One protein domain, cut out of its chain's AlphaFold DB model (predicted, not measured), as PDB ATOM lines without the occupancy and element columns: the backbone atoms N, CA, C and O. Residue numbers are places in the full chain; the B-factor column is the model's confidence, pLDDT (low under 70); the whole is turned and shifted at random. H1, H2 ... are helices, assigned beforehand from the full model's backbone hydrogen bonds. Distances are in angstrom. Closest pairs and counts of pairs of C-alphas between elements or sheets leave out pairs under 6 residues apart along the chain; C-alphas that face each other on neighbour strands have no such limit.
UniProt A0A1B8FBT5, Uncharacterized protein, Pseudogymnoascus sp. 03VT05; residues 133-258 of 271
ATOM      1  N   GLN A 133     133.310 132.688  92.241       97.56
ATOM      2  CA  GLN A 133     132.552 131.458  92.466       97.56
ATOM      3  C   GLN A 133     133.462 130.274  92.831       97.56
ATOM      4  O   GLN A 133     133.128 129.490  93.717       97.56
ATOM      5  N   VAL A 134     134.638 130.176  92.208       96.69
ATOM      6  CA  VAL A 134     135.656 129.168  92.541       96.69
ATOM      7  C   VAL A 134     136.204 129.354  93.955       96.69
ATOM      8  O   VAL A 134     136.361 128.370  94.672       96.69
ATOM      9  N   VAL A 135     136.454 130.593  94.391       96.94
ATOM     10  CA  VAL A 135     136.915 130.868  95.762       96.94
ATOM     11  C   VAL A 135     135.888 130.409  96.792       96.94
ATOM     12  O   VAL A 135     136.269 129.793  97.782       96.94
ATOM     13  N   VAL A 136     134.596 130.647  96.542       95.19
ATOM     14  CA  VAL A 136     133.513 130.158  97.412       95.19
ATOM     15  C   VAL A 136     133.498 128.628  97.463       95.19
ATOM     16  O   VAL A 136     133.326 128.045  98.531       95.19
ATOM     17  N   LEU A 137     133.674 127.976  96.312       93.62
ATOM     18  CA  LEU A 137     133.621 126.521  96.202       93.62
ATOM     19  C   LEU A 137     134.812 125.828  96.878       93.62
ATOM     20  O   LEU A 137     134.630 124.797  97.524       93.62
ATOM     21  N   ASP A 138     136.015 126.384  96.725       92.81
ATOM     22  CA  ASP A 138     137.269 125.701  97.057       92.81
ATOM     23  C   ASP A 138     138.087 126.388  98.168       92.81
ATOM     24  O   ASP A 138     139.289 126.162  98.328       92.81
ATOM     25  N   MET A 139     137.437 127.235  98.973       93.62
ATOM     26  CA  MET A 139     138.079 128.022 100.031       93.62
ATOM     27  C   MET A 139     138.977 127.171 100.943       93.62
ATOM     28  O   MET A 139     140.125 127.528 101.196       93.62
ATOM     29  N   ASN A 140     138.482 126.019 101.407       91.62
ATOM     30  CA  ASN A 140     139.213 125.161 102.345       91.62
ATOM     31  C   ASN A 140     140.519 124.617 101.749       91.62
ATOM     32  O   ASN A 140     141.558 124.623 102.414       91.62
ATOM     33  N   ARG A 141     140.492 124.160 100.493       92.06
ATOM     34  CA  ARG A 141     141.687 123.644  99.818       92.06
ATOM     35  C   ARG A 141     142.648 124.762  99.458       92.06
ATOM     36  O   ARG A 141     143.853 124.565  99.587       92.06
ATOM     37  N   ILE A 142     142.145 125.931  99.054       94.56
ATOM     38  CA  ILE A 142     142.984 127.108  98.804       94.56
ATOM     39  C   ILE A 142     143.740 127.486 100.082       94.56
ATOM     40  O   ILE A 142     144.962 127.613 100.050       94.56
ATOM     41  N   LEU A 143     143.049 127.576 101.223       93.69
ATOM     42  CA  LEU A 143     143.675 127.855 102.520       93.69
ATOM     43  C   LEU A 143     144.702 126.782 102.912       93.69
ATOM     44  O   LEU A 143     145.778 127.122 103.406       93.69
ATOM     45  N   SER A 144     144.415 125.501 102.649       92.06
ATOM     46  CA  SER A 144     145.378 124.405 102.844       92.06
ATOM     47  C   SER A 144     146.640 124.589 102.001       92.06
ATOM     48  O   SER A 144     147.752 124.518 102.522       92.06
ATOM     49  N   ARG A 145     146.481 124.909 100.714       91.00
ATOM     50  CA  ARG A 145     147.592 125.123  99.773       91.00
ATOM     51  C   ARG A 145     148.425 126.354 100.103       91.00
ATOM     52  O   ARG A 145     149.639 126.324  99.931       91.00
ATOM     53  N   LEU A 146     147.786 127.411 100.605       92.06
ATOM     54  CA  LEU A 146     148.473 128.588 101.138       92.06
ATOM     55  C   LEU A 146     149.189 128.293 102.464       92.06
ATOM     56  O   LEU A 146     150.069 129.060 102.858       92.06
ATOM     57  N   ARG A 147     148.836 127.182 103.129       91.06
ATOM     58  CA  ARG A 147     149.228 126.852 104.506       91.06
ATOM     59  C   ARG A 147     148.853 127.981 105.467       91.06
ATOM     60  O   ARG A 147     149.646 128.396 106.305       91.06
ATOM     61  N   SER A 148     147.635 128.484 105.293       91.88
ATOM     62  CA  SER A 148     147.026 129.500 106.149       91.88
ATOM     63  C   SER A 148     146.698 128.926 107.523       91.88
ATOM     64  O   SER A 148     146.226 127.787 107.594       91.88
ATOM     65  N   ARG A 149     146.828 129.717 108.601       91.25
ATOM     66  CA  ARG A 149     146.422 129.303 109.962       91.25
ATOM     67  C   ARG A 149     144.946 128.910 110.058       91.25
ATOM     68  O   ARG A 149     144.535 128.244 111.002       91.25
ATOM     69  N   HIS A 150     144.151 129.346 109.083       91.38
ATOM     70  CA  HIS A 150     142.728 129.042 108.957       91.38
ATOM     71  C   HIS A 150     142.461 127.631 108.421       91.38
ATOM     72  O   HIS A 150     141.315 127.184 108.401       91.38
ATOM     73  N   SER A 151     143.501 126.913 107.986       89.69
ATOM     74  CA  SER A 151     143.432 125.506 107.597       89.69
ATOM     75  C   SER A 151     143.731 124.581 108.780       89.69
ATOM     76  O   SER A 151     144.559 124.865 109.637       89.69
ATOM     77  N   LYS A 152     143.111 123.397 108.791       74.62
ATOM     78  CA  LYS A 152     143.290 122.386 109.849       74.62
ATOM     79  C   LYS A 152     144.691 121.744 109.880       74.62
ATOM     80  O   LYS A 152     144.988 121.011 110.816       74.62
ATOM     81  N   SER A 153     145.526 121.968 108.860       65.50
ATOM     82  CA  SER A 153     146.761 121.203 108.599       65.50
ATOM     83  C   SER A 153     148.072 121.966 108.884       65.50
ATOM     84  O   SER A 153     149.162 121.527 108.513       65.50
ATOM     85  N   THR A 154     148.031 123.137 109.521       62.91
ATOM     86  CA  THR A 154     149.218 124.004 109.600       62.91
ATOM     87  C   THR A 154     150.153 123.690 110.762       62.91
ATOM     88  O   THR A 154     150.063 124.280 111.834       62.91
ATOM     89  N   LYS A 155     151.125 122.805 110.509       64.12
ATOM     90  CA  LYS A 155     152.402 122.750 111.254       64.12
ATOM     91  C   LYS A 155     153.591 123.306 110.459       64.12
ATOM     92  O   LYS A 155     154.706 123.335 110.966       64.12
ATOM     93  N   GLN A 156     153.378 123.690 109.201       72.94
ATOM     94  CA  GLN A 156     154.433 124.079 108.260       72.94
ATOM     95  C   GLN A 156     154.367 125.575 107.948       72.94
ATOM     96  O   GLN A 156     153.290 126.167 107.986       72.94
ATOM     97  N   GLN A 157     155.515 126.166 107.605       81.44
ATOM     98  CA  GLN A 157     155.619 127.585 107.262       81.44
ATOM     99  C   GLN A 157     154.701 127.938 106.072       81.44
ATOM    100  O   GLN A 157     154.640 127.161 105.104       81.44
ATOM    101  N   PRO A 158     154.023 129.102 106.105       87.19
ATOM    102  CA  PRO A 158     153.223 129.593 104.991       87.19
ATOM    103  C   PRO A 158     154.003 129.642 103.681       87.19
ATOM    104  O   PRO A 158     155.180 130.007 103.655       87.19
ATOM    105  N   PHE A 159     153.346 129.278 102.580       85.69
ATOM    106  CA  PHE A 159     153.992 129.256 101.266       85.69
ATOM    107  C   PHE A 159     154.435 130.662 100.821       85.69
ATOM    108  O   PHE A 159     155.547 130.825 100.325       85.69
ATOM    109  N   ILE A 160     153.593 131.679 101.039       86.81
ATOM    110  CA  ILE A 160     153.872 133.062 100.619       86.81
ATOM    111  C   ILE A 160     155.092 133.628 101.357       86.81
ATOM    112  O   ILE A 160     155.944 134.243 100.722       86.81
ATOM    113  N   ALA A 161     155.242 133.311 102.648       87.00
ATOM    114  CA  ALA A 161     156.418 133.694 103.426       87.00
ATOM    115  C   ALA A 161     157.700 133.047 102.875       87.00
ATOM    116  O   ALA A 161     158.675 133.744 102.618       87.00
ATOM    117  N   GLN A 162     157.681 131.736 102.592       87.69
ATOM    118  CA  GLN A 162     158.833 131.052 101.986       87.69
ATOM    119  C   GLN A 162     159.206 131.636 100.615       87.69
ATOM    120  O   GLN A 162     160.386 131.741 100.286       87.69
ATOM    121  N   LEU A 163     158.209 132.010  99.806       85.81
ATOM    122  CA  LEU A 163     158.431 132.643  98.507       85.81
ATOM    123  C   LEU A 163     159.065 134.032  98.661       85.81
ATOM    124  O   LEU A 163     160.003 134.361  97.935       85.81
ATOM    125  N   HIS A 164     158.559 134.830  99.601       87.06
ATOM    126  CA  HIS A 164     159.090 136.150  99.921       87.06
ATOM    127  C   HIS A 164     160.544 136.075 100.399       87.06
ATOM    128  O   HIS A 164     161.393 136.799  99.881       87.06
ATOM    129  N   ASP A 165     160.845 135.166 101.326       86.31
ATOM    130  CA  ASP A 165     162.191 134.989 101.875       86.31
ATOM    131  C   ASP A 165     163.178 134.525 100.800       86.31
ATOM    132  O   ASP A 165     164.271 135.077 100.688       86.31
ATOM    133  N   ALA A 166     162.773 133.575  99.949       82.62
ATOM    134  CA  ALA A 166     163.613 133.091  98.859       82.62
ATOM    135  C   ALA A 166     163.978 134.209  97.870       82.62
ATOM    136  O   ALA A 166     165.111 134.274  97.409       82.62
ATOM    137  N   ILE A 167     163.034 135.094  97.538       79.44
ATOM    138  CA  ILE A 167     163.250 136.135  96.522       79.44
ATOM    139  C   ILE A 167     163.963 137.368  97.093       79.44
ATOM    140  O   ILE A 167     164.668 138.059  96.361       79.44
ATOM    141  N   ASN A 168     163.833 137.630  98.392       79.25
ATOM    142  CA  ASN A 168     164.560 138.709  99.065       79.25
ATOM    143  C   ASN A 168     165.914 138.272  99.643       79.25
ATOM    144  O   ASN A 168     166.608 139.080 100.267       79.25
ATOM    145  N   ASP A 169     166.318 137.021  99.425       79.94
ATOM    146  CA  ASP A 169     167.655 136.555  99.761       79.94
ATOM    147  C   ASP A 169     168.711 137.386  99.006       79.94
ATOM    148  O   ASP A 169     168.625 137.604  97.796       79.94
ATOM    149  N   LYS A 170     169.748 137.837  99.723       68.38
ATOM    150  CA  LYS A 170     170.842 138.668  99.186       68.38
ATOM    151  C   LYS A 170     171.587 138.009  98.020       68.38
ATOM    152  O   LYS A 170     172.265 138.695  97.257       68.38
ATOM    153  N   SER A 171     171.504 136.686  97.902       66.69
ATOM    154  CA  SER A 171     172.083 135.919  96.801       66.69
ATOM    155  C   SER A 171     171.313 136.063  95.482       66.69
ATOM    156  O   SER A 171     171.861 135.725  94.429       66.69
ATOM    157  N   PHE A 172     170.088 136.595  95.512       69.19
ATOM    158  CA  PHE A 172     169.233 136.763  94.347       69.19
ATOM    159  C   PHE A 172     169.181 138.220  93.871       69.19
ATOM    160  O   PHE A 172     168.830 139.142  94.606       69.19
ATOM    161  N   LYS A 173     169.494 138.445  92.590       69.19
ATOM    162  CA  LYS A 173     169.335 139.760  91.952       69.19
ATOM    163  C   LYS A 173     167.889 139.936  91.488       69.19
ATOM    164  O   LYS A 173     167.581 139.744  90.315       69.19
ATOM    165  N   SER A 174     167.008 140.295  92.419       68.31
ATOM    166  CA  SER A 174     165.620 140.642  92.105       68.31
ATOM    167  C   SER A 174     165.519 142.010  91.419       68.31
ATOM    168  O   SER A 174     166.314 142.916  91.665       68.31
ATOM    169  N   THR A 175     164.499 142.183  90.576       74.00
ATOM    170  CA  THR A 175     164.104 143.514  90.092       74.00
ATOM    171  C   THR A 175     163.196 144.181  91.122       74.00
ATOM    172  O   THR A 175     162.387 143.509  91.759       74.00
ATOM    173  N   ALA A 176     163.253 145.512  91.240       76.88
ATOM    174  CA  ALA A 176     162.378 146.256  92.155       76.88
ATOM    175  C   ALA A 176     160.884 145.936  91.935       76.88
ATOM    176  O   ALA A 176     160.130 145.786  92.889       76.88
ATOM    177  N   ASN A 177     160.463 145.736  90.680       80.31
ATOM    178  CA  ASN A 177     159.090 145.352  90.335       80.31
ATOM    179  C   ASN A 177     158.697 143.978  90.911       80.31
ATOM    180  O   ASN A 177     157.596 143.822  91.428       80.31
ATOM    181  N   LEU A 178     159.587 142.984  90.844       78.94
ATOM    182  CA  LEU A 178     159.320 141.656  91.397       78.94
ATOM    183  C   LEU A 178     159.235 141.698  92.926       78.94
ATOM    184  O   LEU A 178     158.277 141.176  93.491       78.94
ATOM    185  N   THR A 179     160.192 142.366  93.573       81.62
ATOM    186  CA  THR A 179     160.195 142.547  95.030       81.62
ATOM    187  C   THR A 179     158.923 143.247  95.507       81.62
ATOM    188  O   THR A 179     158.288 142.763  96.440       81.62
ATOM    189  N   ASN A 180     158.482 144.303  94.815       85.12
ATOM    190  CA  ASN A 180     157.235 144.999  95.141       85.12
ATOM    191  C   ASN A 180     156.016 144.076  95.021       85.12
ATOM    192  O   ASN A 180     155.241 143.969  95.960       85.12
ATOM    193  N   ARG A 181     155.878 143.335  93.911       86.25
ATOM    194  CA  ARG A 181     154.730 142.430  93.704       86.25
ATOM    195  C   ARG A 181     154.649 141.309  94.738       86.25
ATOM    196  O   ARG A 181     153.558 140.864  95.073       86.25
ATOM    197  N   ILE A 182     155.792 140.816  95.208       87.44
ATOM    198  CA  ILE A 182     155.832 139.791  96.258       87.44
ATOM    199  C   ILE A 182     155.551 140.409  97.626       87.44
ATOM    200  O   ILE A 182     154.879 139.778  98.435       87.44
ATOM    201  N   GLY A 183     156.010 141.641  97.864       88.56
ATOM    202  CA  GLY A 183     155.622 142.433  99.031       88.56
ATOM    203  C   GLY A 183     154.108 142.645  99.099       88.56
ATOM    204  O   GLY A 183     153.504 142.350 100.125       88.56
ATOM    205  N   ASP A 184     153.479 143.039  97.989       91.19
ATOM    206  CA  ASP A 184     152.020 143.196  97.890       91.19
ATOM    207  C   ASP A 184     151.287 141.875  98.179       91.19
ATOM    208  O   ASP A 184     150.285 141.843  98.897       91.19
ATOM    209  N   LEU A 185     151.810 140.759  97.660       92.44
ATOM    210  CA  LEU A 185     151.248 139.432  97.906       92.44
ATOM    211  C   LEU A 185     151.385 139.017  99.379       92.44
ATOM    212  O   LEU A 185     150.464 138.422  99.946       92.44
ATOM    213  N   GLN A 186     152.520 139.338 100.001       93.12
ATOM    214  CA  GLN A 186     152.776 139.108 101.419       93.12
ATOM    215  C   GLN A 186     151.859 139.969 102.302       93.12
ATOM    216  O   GLN A 186     151.376 139.468 103.319       93.12
ATOM    217  N   ASP A 187     151.566 141.216 101.918       95.00
ATOM    218  CA  ASP A 187     150.597 142.076 102.614       95.00
ATOM    219  C   ASP A 187     149.186 141.480 102.564       95.00
ATOM    220  O   ASP A 187     148.558 141.273 103.606       95.00
ATOM    221  N   LEU A 188     148.711 141.097 101.372       96.19
ATOM    222  CA  LEU A 188     147.407 140.446 101.216       96.19
ATOM    223  C   LEU A 188     147.295 139.177 102.065       96.19
ATOM    224  O   LEU A 188     146.274 138.956 102.723       96.19
ATOM    225  N   PHE A 189     148.343 138.351 102.070       95.38
ATOM    226  CA  PHE A 189     148.376 137.146 102.888       95.38
ATOM    227  C   PHE A 189     148.378 137.476 104.384       95.38
ATOM    228  O   PHE A 189     147.606 136.892 105.136       95.38
ATOM    229  N   SER A 190     149.157 138.463 104.822       95.31
ATOM    230  CA  SER A 190     149.195 138.890 106.228       95.31
ATOM    231  C   SER A 190     147.840 139.426 106.700       95.31
ATOM    232  O   SER A 190     147.419 139.152 107.823       95.31
ATOM    233  N   ARG A 191     147.106 140.128 105.828       96.81
ATOM    234  CA  ARG A 191     145.729 140.583 106.082       96.81
ATOM    235  C   ARG A 191     144.726 139.433 106.144       96.81
ATOM    236  O   ARG A 191     143.796 139.487 106.938       96.81
ATOM    237  N   LEU A 192     144.900 138.387 105.338       96.25
ATOM    238  CA  LEU A 192     144.088 137.170 105.448       96.25
ATOM    239  C   LEU A 192     144.360 136.468 106.785       96.25
ATOM    240  O   LEU A 192     143.434 136.070 107.494       96.25
ATOM    241  N   GLU A 193     145.634 136.360 107.152       94.81
ATOM    242  CA  GLU A 193     146.060 135.774 108.415       94.81
ATOM    243  C   GLU A 193     145.659 136.626 109.619       94.81
ATOM    244  O   GLU A 193     145.565 136.076 110.699       94.81
ATOM    245  N   SER A 194     145.376 137.924 109.499       95.75
ATOM    246  CA  SER A 194     144.960 138.734 110.654       95.75
ATOM    247  C   SER A 194     143.485 138.561 111.033       95.75
ATOM    248  O   SER A 194     143.121 138.845 112.176       95.75
ATOM    249  N   ILE A 195     142.646 138.027 110.135       95.56
ATOM    250  CA  ILE A 195     141.226 137.762 110.407       95.56
ATOM    251  C   ILE A 195     141.105 136.824 111.612       95.56
ATOM    252  O   ILE A 195     141.688 135.743 111.609       95.56
ATOM    253  N   ALA A 196     140.370 137.206 112.657       93.12
ATOM    254  CA  ALA A 196     140.256 136.390 113.871       93.12
ATOM    255  C   ALA A 196     139.356 135.163 113.658       93.12
ATOM    256  O   ALA A 196     139.707 134.050 114.045       93.12
ATOM    257  N   ASN A 197     138.208 135.362 113.007       92.19
ATOM    258  CA  ASN A 197     137.270 134.301 112.672       92.19
ATOM    259  C   ASN A 197     136.880 134.396 111.197       92.19
ATOM    260  O   ASN A 197     136.013 135.178 110.813       92.19
ATOM    261  N   ILE A 198     137.483 133.535 110.378       92.94
ATOM    262  CA  ILE A 198     137.278 133.539 108.928       92.94
ATOM    263  C   ILE A 198     135.821 133.288 108.509       92.94
ATOM    264  O   ILE A 198     135.418 133.676 107.417       92.94
ATOM    265  N   LYS A 199     135.012 132.663 109.376       90.94
ATOM    266  CA  LYS A 199     133.583 132.439 109.121       90.94
ATOM    267  C   LYS A 199     132.738 133.680 109.394       90.94
ATOM    268  O   LYS A 199     131.711 133.842 108.745       90.94
ATOM    269  N   ALA A 200     133.148 134.524 110.344       92.31
ATOM    270  CA  ALA A 200     132.461 135.780 110.635       92.31
ATOM    271  C   ALA A 200     132.718 136.806 109.522       92.31
ATOM    272  O   ALA A 200     131.784 137.432 109.033       92.31
ATOM    273  N   ASP A 201     133.962 136.878 109.040       93.81
ATOM    274  CA  ASP A 201     134.392 137.819 107.998       93.81
ATOM    275  C   ASP A 201     134.544 137.147 106.624       93.81
ATOM    276  O   ASP A 201     135.480 137.418 105.865       93.81
ATOM    277  N   ILE A 202     133.619 136.243 106.286       94.75
ATOM    278  CA  ILE A 202     133.750 135.373 105.109       94.75
ATOM    279  C   ILE A 202     133.842 136.154 103.791       94.75
ATOM    280  O   ILE A 202     134.605 135.788 102.899       94.75
ATOM    281  N   SER A 203     133.129 137.278 103.677       95.12
ATOM    282  CA  SER A 203     133.174 138.144 102.492       95.12
ATOM    283  C   SER A 203     134.555 138.772 102.289       95.12
ATOM    284  O   SER A 203     135.068 138.793 101.166       95.12
ATOM    285  N   LEU A 204     135.179 139.246 103.373       95.94
ATOM    286  CA  LEU A 204     136.531 139.799 103.340       95.94
ATOM    287  C   LEU A 204     137.540 138.700 103.003       95.94
ATOM    288  O   LEU A 204     138.362 138.887 102.106       95.94
ATOM    289  N   ALA A 205     137.422 137.532 103.637       96.69
ATOM    290  CA  ALA A 205     138.271 136.380 103.355       96.69
ATOM    291  C   ALA A 205     138.202 135.970 101.875       96.69
ATOM    292  O   ALA A 205     139.238 135.828 101.229       96.69
ATOM    293  N   HIS A 206     136.998 135.867 101.302       97.06
ATOM    294  CA  HIS A 206     136.823 135.588  99.877       97.06
ATOM    295  C   HIS A 206     137.485 136.646  98.986       97.06
ATOM    296  O   HIS A 206     138.127 136.290  97.997       97.06
ATOM    297  N   SER A 207     137.369 137.938  99.321       97.19
ATOM    298  CA  SER A 207     138.026 138.992  98.536       97.19
ATOM    299  C   SER A 207     139.551 138.903  98.585       97.19
ATOM    300  O   SER A 207     140.188 138.974  97.537       97.19
ATOM    301  N   LEU A 208     140.129 138.666  99.767       97.56
ATOM    302  CA  LEU A 208     141.576 138.570  99.947       97.56
ATOM    303  C   LEU A 208     142.127 137.336  99.242       97.56
ATOM    304  O   LEU A 208     143.112 137.437  98.518       97.56
ATOM    305  N   ILE A 209     141.458 136.187  99.380       97.31
ATOM    306  CA  ILE A 209     141.841 134.962  98.677       97.31
ATOM    307  C   ILE A 209     141.820 135.198  97.166       97.31
ATOM    308  O   ILE A 209     142.805 134.903  96.496       97.31
ATOM    309  N   ARG A 210     140.740 135.768  96.618       97.12
ATOM    310  CA  ARG A 210     140.656 136.085  95.185       97.12
ATOM    311  C   ARG A 210     141.827 136.959  94.732       97.12
ATOM    312  O   ARG A 210     142.454 136.659  93.716       97.12
ATOM    313  N   ASP A 211     142.134 138.012  95.483       96.44
ATOM    314  CA  ASP A 211     143.194 138.953  95.127       96.44
ATOM    315  C   ASP A 211     144.588 138.296  95.212       96.44
ATOM    316  O   ASP A 211     145.410 138.518  94.320       96.44
ATOM    317  N   ILE A 212     144.816 137.402  96.187       95.88
ATOM    318  CA  ILE A 212     146.014 136.545  96.290       95.88
ATOM    319  C   ILE A 212     146.147 135.649  95.054       95.88
ATOM    320  O   ILE A 212     147.212 135.612  94.440       95.88
ATOM    321  N   LEU A 213     145.080 134.942  94.654       95.06
ATOM    322  CA  LEU A 213     145.104 134.052  93.483       95.06
ATOM    323  C   LEU A 213     145.440 134.820  92.198       95.06
ATOM    324  O   LEU A 213     146.240 134.358  91.379       95.06
ATOM    325  N   ARG A 214     144.856 136.012  92.031       93.31
ATOM    326  CA  ARG A 214     145.107 136.890  90.885       93.31
ATOM    327  C   ARG A 214     146.546 137.402  90.862       93.31
ATOM    328  O   ARG A 214     147.210 137.319  89.830       93.31
ATOM    329  N   GLN A 215     147.051 137.910  91.985       91.50
ATOM    330  CA  GLN A 215     148.437 138.376  92.060       91.50
ATOM    331  C   GLN A 215     149.430 137.231  91.835       91.50
ATOM    332  O   GLN A 215     150.365 137.392  91.051       91.50
ATOM    333  N   ALA A 216     149.189 136.059  92.428       90.19
ATOM    334  CA  ALA A 216     149.998 134.867  92.200       90.19
ATOM    335  C   ALA A 216     150.037 134.480  90.714       90.19
ATOM    336  O   ALA A 216     151.106 134.201  90.184       90.19
ATOM    337  N   TYR A 217     148.906 134.527  90.007       89.25
ATOM    338  CA  TYR A 217     148.878 134.292  88.563       89.25
ATOM    339  C   TYR A 217     149.730 135.298  87.777       89.25
ATOM    340  O   TYR A 217     150.529 134.897  86.932       89.25
ATOM    341  N   HIS A 218     149.634 136.592  88.089       85.88
ATOM    342  CA  HIS A 218     150.434 137.617  87.410       85.88
ATOM    343  C   HIS A 218     151.929 137.572  87.753       85.88
ATOM    344  O   HIS A 218     152.742 138.011  86.938       85.88
ATOM    345  N   LEU A 219     152.308 137.023  88.910       79.62
ATOM    346  CA  LEU A 219     153.708 136.722  89.226       79.62
ATOM    347  C   LEU A 219     154.290 135.639  88.300       79.62
ATOM    348  O   LEU A 219     155.487 135.649  88.024       79.62
ATOM    349  N   ILE A 220     153.452 134.730  87.789       69.56
ATOM    350  CA  ILE A 220     153.851 133.530  87.034       69.56
ATOM    351  C   ILE A 220     153.433 133.650  85.570       69.56
ATOM    352  O   ILE A 220     152.991 132.677  84.964       69.56
ATOM    353  N   SER A 221     153.599 134.812  84.935       62.72
ATOM    354  CA  SER A 221     153.650 134.772  83.467       62.72
ATOM    355  C   SER A 221     154.684 133.692  83.081       62.72
ATOM    356  O   SER A 221     155.807 133.765  83.590       62.72
ATOM    357  N   PRO A 222     154.313 132.639  82.320       51.03
ATOM    358  CA  PRO A 222     154.978 131.325  82.340       51.03
ATOM    359  C   PRO A 222     156.460 131.348  81.951       51.03
ATOM    360  O   PRO A 222     157.209 130.429  82.272       51.03
ATOM    361  N   THR A 223     156.907 132.426  81.318       52.03
ATOM    362  CA  THR A 223     158.309 132.676  80.995       52.03
ATOM    363  C   THR A 223     159.147 133.036  82.228       52.03
ATOM    364  O   THR A 223     160.320 132.693  82.279       52.03
ATOM    365  N   ASN A 224     158.575 133.681  83.249       58.25
ATOM    366  CA  ASN A 224     159.348 134.298  84.327       58.25
ATOM    367  C   ASN A 224     159.652 133.354  85.490       58.25
ATOM    368  O   ASN A 224     160.799 133.291  85.896       58.25
ATOM    369  N   LEU A 225     158.700 132.591  86.037       64.38
ATOM    370  CA  LEU A 225     158.950 131.905  87.315       64.38
ATOM    371  C   LEU A 225     160.010 130.796  87.231       64.38
ATOM    372  O   LEU A 225     160.884 130.717  88.086       64.38
ATOM    373  N   SER A 226     159.962 129.950  86.203       61.56
ATOM    374  CA  SER A 226     160.960 128.887  86.032       61.56
ATOM    375  C   SER A 226     162.357 129.454  85.786       61.56
ATOM    376  O   SER A 226     163.328 128.872  86.263       61.56
ATOM    377  N   LEU A 227     162.462 130.597  85.096       64.44
ATOM    378  CA  LEU A 227     163.718 131.337  84.943       64.44
ATOM    379  C   LEU A 227     164.156 131.974  86.273       64.44
ATOM    380  O   LEU A 227     165.288 131.771  86.691       64.44
ATOM    381  N   LEU A 228     163.244 132.635  86.990       65.75
ATOM    382  CA  LEU A 228     163.490 133.262  88.294       65.75
ATOM    383  C   LEU A 228     163.983 132.243  89.328       65.75
ATOM    384  O   LEU A 228     164.983 132.462  90.005       65.75
ATOM    385  N   LEU A 229     163.315 131.093  89.418       68.31
ATOM    386  CA  LEU A 229     163.719 130.006  90.300       68.31
ATOM    387  C   LEU A 229     165.013 129.349  89.824       68.31
ATOM    388  O   LEU A 229     165.760 128.853  90.665       68.31
ATOM    389  N   LYS A 230     165.309 129.316  88.513       70.50
ATOM    390  CA  LYS A 230     166.550 128.729  87.981       70.50
ATOM    391  C   LYS A 230     167.784 129.378  88.606       70.50
ATOM    392  O   LYS A 230     168.667 128.633  89.026       70.50
ATOM    393  N   ASP A 231     167.765 130.700  88.726       68.25
ATOM    394  CA  ASP A 231     168.893 131.515  89.188       68.25
ATOM    395  C   ASP A 231     169.010 131.594  90.720       68.25
ATOM    396  O   ASP A 231     170.060 131.963  91.250       68.25
ATOM    397  N   LEU A 232     167.961 131.198  91.448       70.25
ATOM    398  CA  LEU A 232     167.981 131.085  92.904       70.25
ATOM    399  C   LEU A 232     168.891 129.932  93.356       70.25
ATOM    400  O   LEU A 232     168.643 128.763  93.046       70.25
ATOM    401  N   LYS A 233     169.916 130.261  94.154       72.38
ATOM    402  CA  LYS A 233     170.798 129.299  94.844       72.38
ATOM    403  C   LYS A 233     170.142 128.755  96.119       72.38
ATOM    404  O   LYS A 233     170.717 128.811  97.199       72.38
ATOM    405  N   ILE A 234     168.923 128.248  95.984       75.38
ATOM    406  CA  ILE A 234     168.177 127.612  97.071       75.38
ATOM    407  C   ILE A 234     168.254 126.091  96.954       75.38
ATOM    408  O   ILE A 234     168.555 125.548  95.887       75.38
ATOM    409  N   ASP A 235     167.945 125.413  98.055       82.38
ATOM    410  CA  ASP A 235     167.833 123.960  98.083       82.38
ATOM    411  C   ASP A 235     166.902 123.441  96.952       82.38
ATOM    412  O   ASP A 235     165.798 123.972  96.764       82.38
ATOM    413  N   PRO A 236     167.310 122.414  96.177       83.75
ATOM    414  CA  PRO A 236     166.512 121.892  95.067       83.75
ATOM    415  C   PRO A 236     165.120 121.398  95.468       83.75
ATOM    416  O   PRO A 236     164.179 121.520  94.677       83.75
ATOM    417  N   THR A 237     164.958 120.859  96.682       85.00
ATOM    418  CA  THR A 237     163.652 120.383  97.159       85.00
ATOM    419  C   THR A 237     162.734 121.553  97.496       85.00
ATOM    420  O   THR A 237     161.570 121.546  97.086       85.00
ATOM    421  N   LEU A 238     163.266 122.609  98.120       83.00
ATOM    422  CA  LEU A 238     162.537 123.857  98.352       83.00
ATOM    423  C   LEU A 238     162.130 124.519  97.030       83.00
ATOM    424  O   LEU A 238     160.984 124.934  96.869       83.00
ATOM    425  N   LYS A 239     163.024 124.552  96.042       83.75
ATOM    426  CA  LYS A 239     162.738 125.087  94.704       83.75
ATOM    427  C   LYS A 239     161.593 124.355  94.008       83.75
ATOM    428  O   LYS A 239     160.678 124.993  93.482       83.75
ATOM    429  N   ALA A 240     161.623 123.024  94.027       84.25
ATOM    430  CA  ALA A 240     160.543 122.204  93.485       84.25
ATOM    431  C   ALA A 240     159.232 122.438  94.252       84.25
ATOM    432  O   ALA A 240     158.171 122.570  93.641       84.25
ATOM    433  N   HIS A 241     159.300 122.550  95.580       86.62
ATOM    434  CA  HIS A 241     158.144 122.842  96.421       86.62
ATOM    435  C   HIS A 241     157.512 124.205  96.104       86.62
ATOM    436  O   HIS A 241     156.291 124.276  95.939       86.62
ATOM    437  N   LEU A 242     158.319 125.263  95.981       85.81
ATOM    438  CA  LEU A 242     157.854 126.607  95.645       85.81
ATOM    439  C   LEU A 242     157.207 126.628  94.261       85.81
ATOM    440  O   LEU A 242     156.084 127.104  94.130       85.81
ATOM    441  N   SER A 243     157.862 126.040  93.255       84.62
ATOM    442  CA  SER A 243     157.318 125.941  91.895       84.62
ATOM    443  C   SER A 243     155.965 125.218  91.871       84.62
ATOM    444  O   SER A 243     154.980 125.734  91.342       84.62
ATOM    445  N   ASN A 244     155.879 124.059  92.531       86.69
ATOM    446  CA  ASN A 244     154.655 123.261  92.579       86.69
ATOM    447  C   ASN A 244     153.521 123.967  93.331       86.69
ATOM    448  O   ASN A 244     152.374 123.940  92.888       86.69
ATOM    449  N   SER A 245     153.817 124.581  94.477       88.50
ATOM    450  CA  SER A 245     152.808 125.272  95.288       88.50
ATOM    451  C   SER A 245     152.290 126.508  94.566       88.50
ATOM    452  O   SER A 245     151.082 126.714  94.479       88.50
ATOM    453  N   LEU A 246     153.193 127.269  93.954       87.06
ATOM    454  CA  LEU A 246     152.844 128.455  93.193       87.06
ATOM    455  C   LEU A 246     152.025 128.108  91.941       87.06
ATOM    456  O   LEU A 246     151.022 128.764  91.677       87.06
ATOM    457  N   GLY A 247     152.376 127.024  91.236       87.56
ATOM    458  CA  GLY A 247     151.586 126.484  90.125       87.56
ATOM    459  C   GLY A 247     150.187 126.016  90.543       87.56
ATOM    460  O   GLY A 247     149.218 126.244  89.823       87.56
ATOM    461  N   LYS A 248     150.040 125.421  91.735       90.06
ATOM    462  CA  LYS A 248     148.719 125.063  92.286       90.06
ATOM    463  C   LYS A 248     147.883 126.300  92.624       90.06
ATOM    464  O   LYS A 248     146.688 126.302  92.359       90.06
ATOM    465  N   ILE A 249     148.483 127.335  93.210       92.44
ATOM    466  CA  ILE A 249     147.770 128.566  93.582       92.44
ATOM    467  C   ILE A 249     147.355 129.362  92.337       92.44
ATOM    468  O   ILE A 249     146.206 129.778  92.220       92.44
ATOM    469  N   SER A 250     148.235 129.529  91.357       90.44
ATOM    470  CA  SER A 250     147.881 130.235  90.121       90.44
ATOM    471  C   SER A 250     146.994 129.440  89.179       90.44
ATOM    472  O   SER A 250     146.263 130.032  88.381       90.44
ATOM    473  N   GLY A 251     147.017 128.112  89.306       92.38
ATOM    474  CA  GLY A 251     146.165 127.193  88.564       92.38
ATOM    475  C   GLY A 251     144.687 127.555  88.666       92.38
ATOM    476  O   GLY A 251     143.974 127.400  87.685       92.38
ATOM    477  N   TYR A 252     144.235 128.137  89.783       95.44
ATOM    478  CA  TYR A 252     142.860 128.618  89.921       95.44
ATOM    479  C   TYR A 252     142.515 129.704  88.903       95.44
ATOM    480  O   TYR A 252     141.600 129.522  88.106       95.44
ATOM    481  N   HIS A 253     143.271 130.802  88.880       95.06
ATOM    482  CA  HIS A 253     143.039 131.882  87.919       95.06
ATOM    483  C   HIS A 253     143.317 131.433  86.474       95.06
ATOM    484  O   HIS A 253     142.625 131.838  85.541       95.06
ATOM    485  N   SER A 254     144.321 130.576  86.258       93.94
ATOM    486  CA  SER A 254     144.593 130.025  84.927       93.94
ATOM    487  C   SER A 254     143.426 129.176  84.421       93.94
ATOM    488  O   SER A 254     143.032 129.318  83.265       93.94
ATOM    489  N   ALA A 255     142.847 128.330  85.276       96.00
ATOM    490  CA  ALA A 255     141.726 127.470  84.922       96.00
ATOM    491  C   ALA A 255     140.458 128.278  84.652       96.00
ATOM    492  O   ALA A 255     139.776 128.024  83.661       96.00
ATOM    493  N   THR A 256     140.164 129.295  85.467       97.06
ATOM    494  CA  THR A 256     139.015 130.174  85.209       97.06
ATOM    495  C   THR A 256     139.188 130.966  83.918       97.06
ATOM    496  O   THR A 256     138.269 131.005  83.102       97.06
ATOM    497  N   SER A 257     140.380 131.522  83.675       95.69
ATOM    498  CA  SER A 257     140.701 132.202  82.418       95.69
ATOM    499  C   SER A 257     140.549 131.277  81.211       95.69
ATOM    500  O   SER A 257     139.935 131.663  80.215       95.69
ATOM    501  N   PHE A 258     141.054 130.045  81.307       95.56
ATOM    502  CA  PHE A 258     140.923 129.052  80.248       95.56
ATOM    503  C   PHE A 258     139.456 128.722  79.960       95.56
ATOM    504  O   PHE A 258     139.036 128.791  78.808       95.56
TER     505      PHE A 258
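AT A GLANCE: This is residues 133 to 258 of the 271 residues of an uncharacterized protein of Pseudogymnoascus sp. 03VT05 (UniProt A0A1B8FBT5). The long H6 crosses a hairpin of H3 and H4; H1 and H5 run antiparallel along H6; H2 fits between H3 and H6. 126 residues are printed, with six named helices, H1 to H6: all helix. It is compact: radius of gyration of the C-alphas 14.3 A, spans 42 by 33 by 26 A.

HOW THE PARTS SIT: The hub H6, residues 236 to 258, touches H4, residues 202 to 219; the closest C-alphas, Tyr 217 and Ser 250, are 4.5 A apart. H3, residues 176 to 194, forms a hairpin with H4. H1, residues 133 to 146, H2, 159 to 168, and H5, 224 to 231, touch H6. Every O i to N i+4 pair is within hydrogen-bond range in H2 to H5; H1 has 8 of 10, H6 17 of 19.

IN THESE COORDINATES: H6 spans 30.4 A. C-alpha 133 is at (132.552, 131.458, 92.466), C-alpha 258 at (140.923, 129.052, 80.248).

THE WHOLE: The printed part has no cut; the link H1 to H2 is long, with 12 residues between them; 19 residues have pLDDT under 70, namely residues 153 to 155, 170 to 174, 220 to 229 and residue 231.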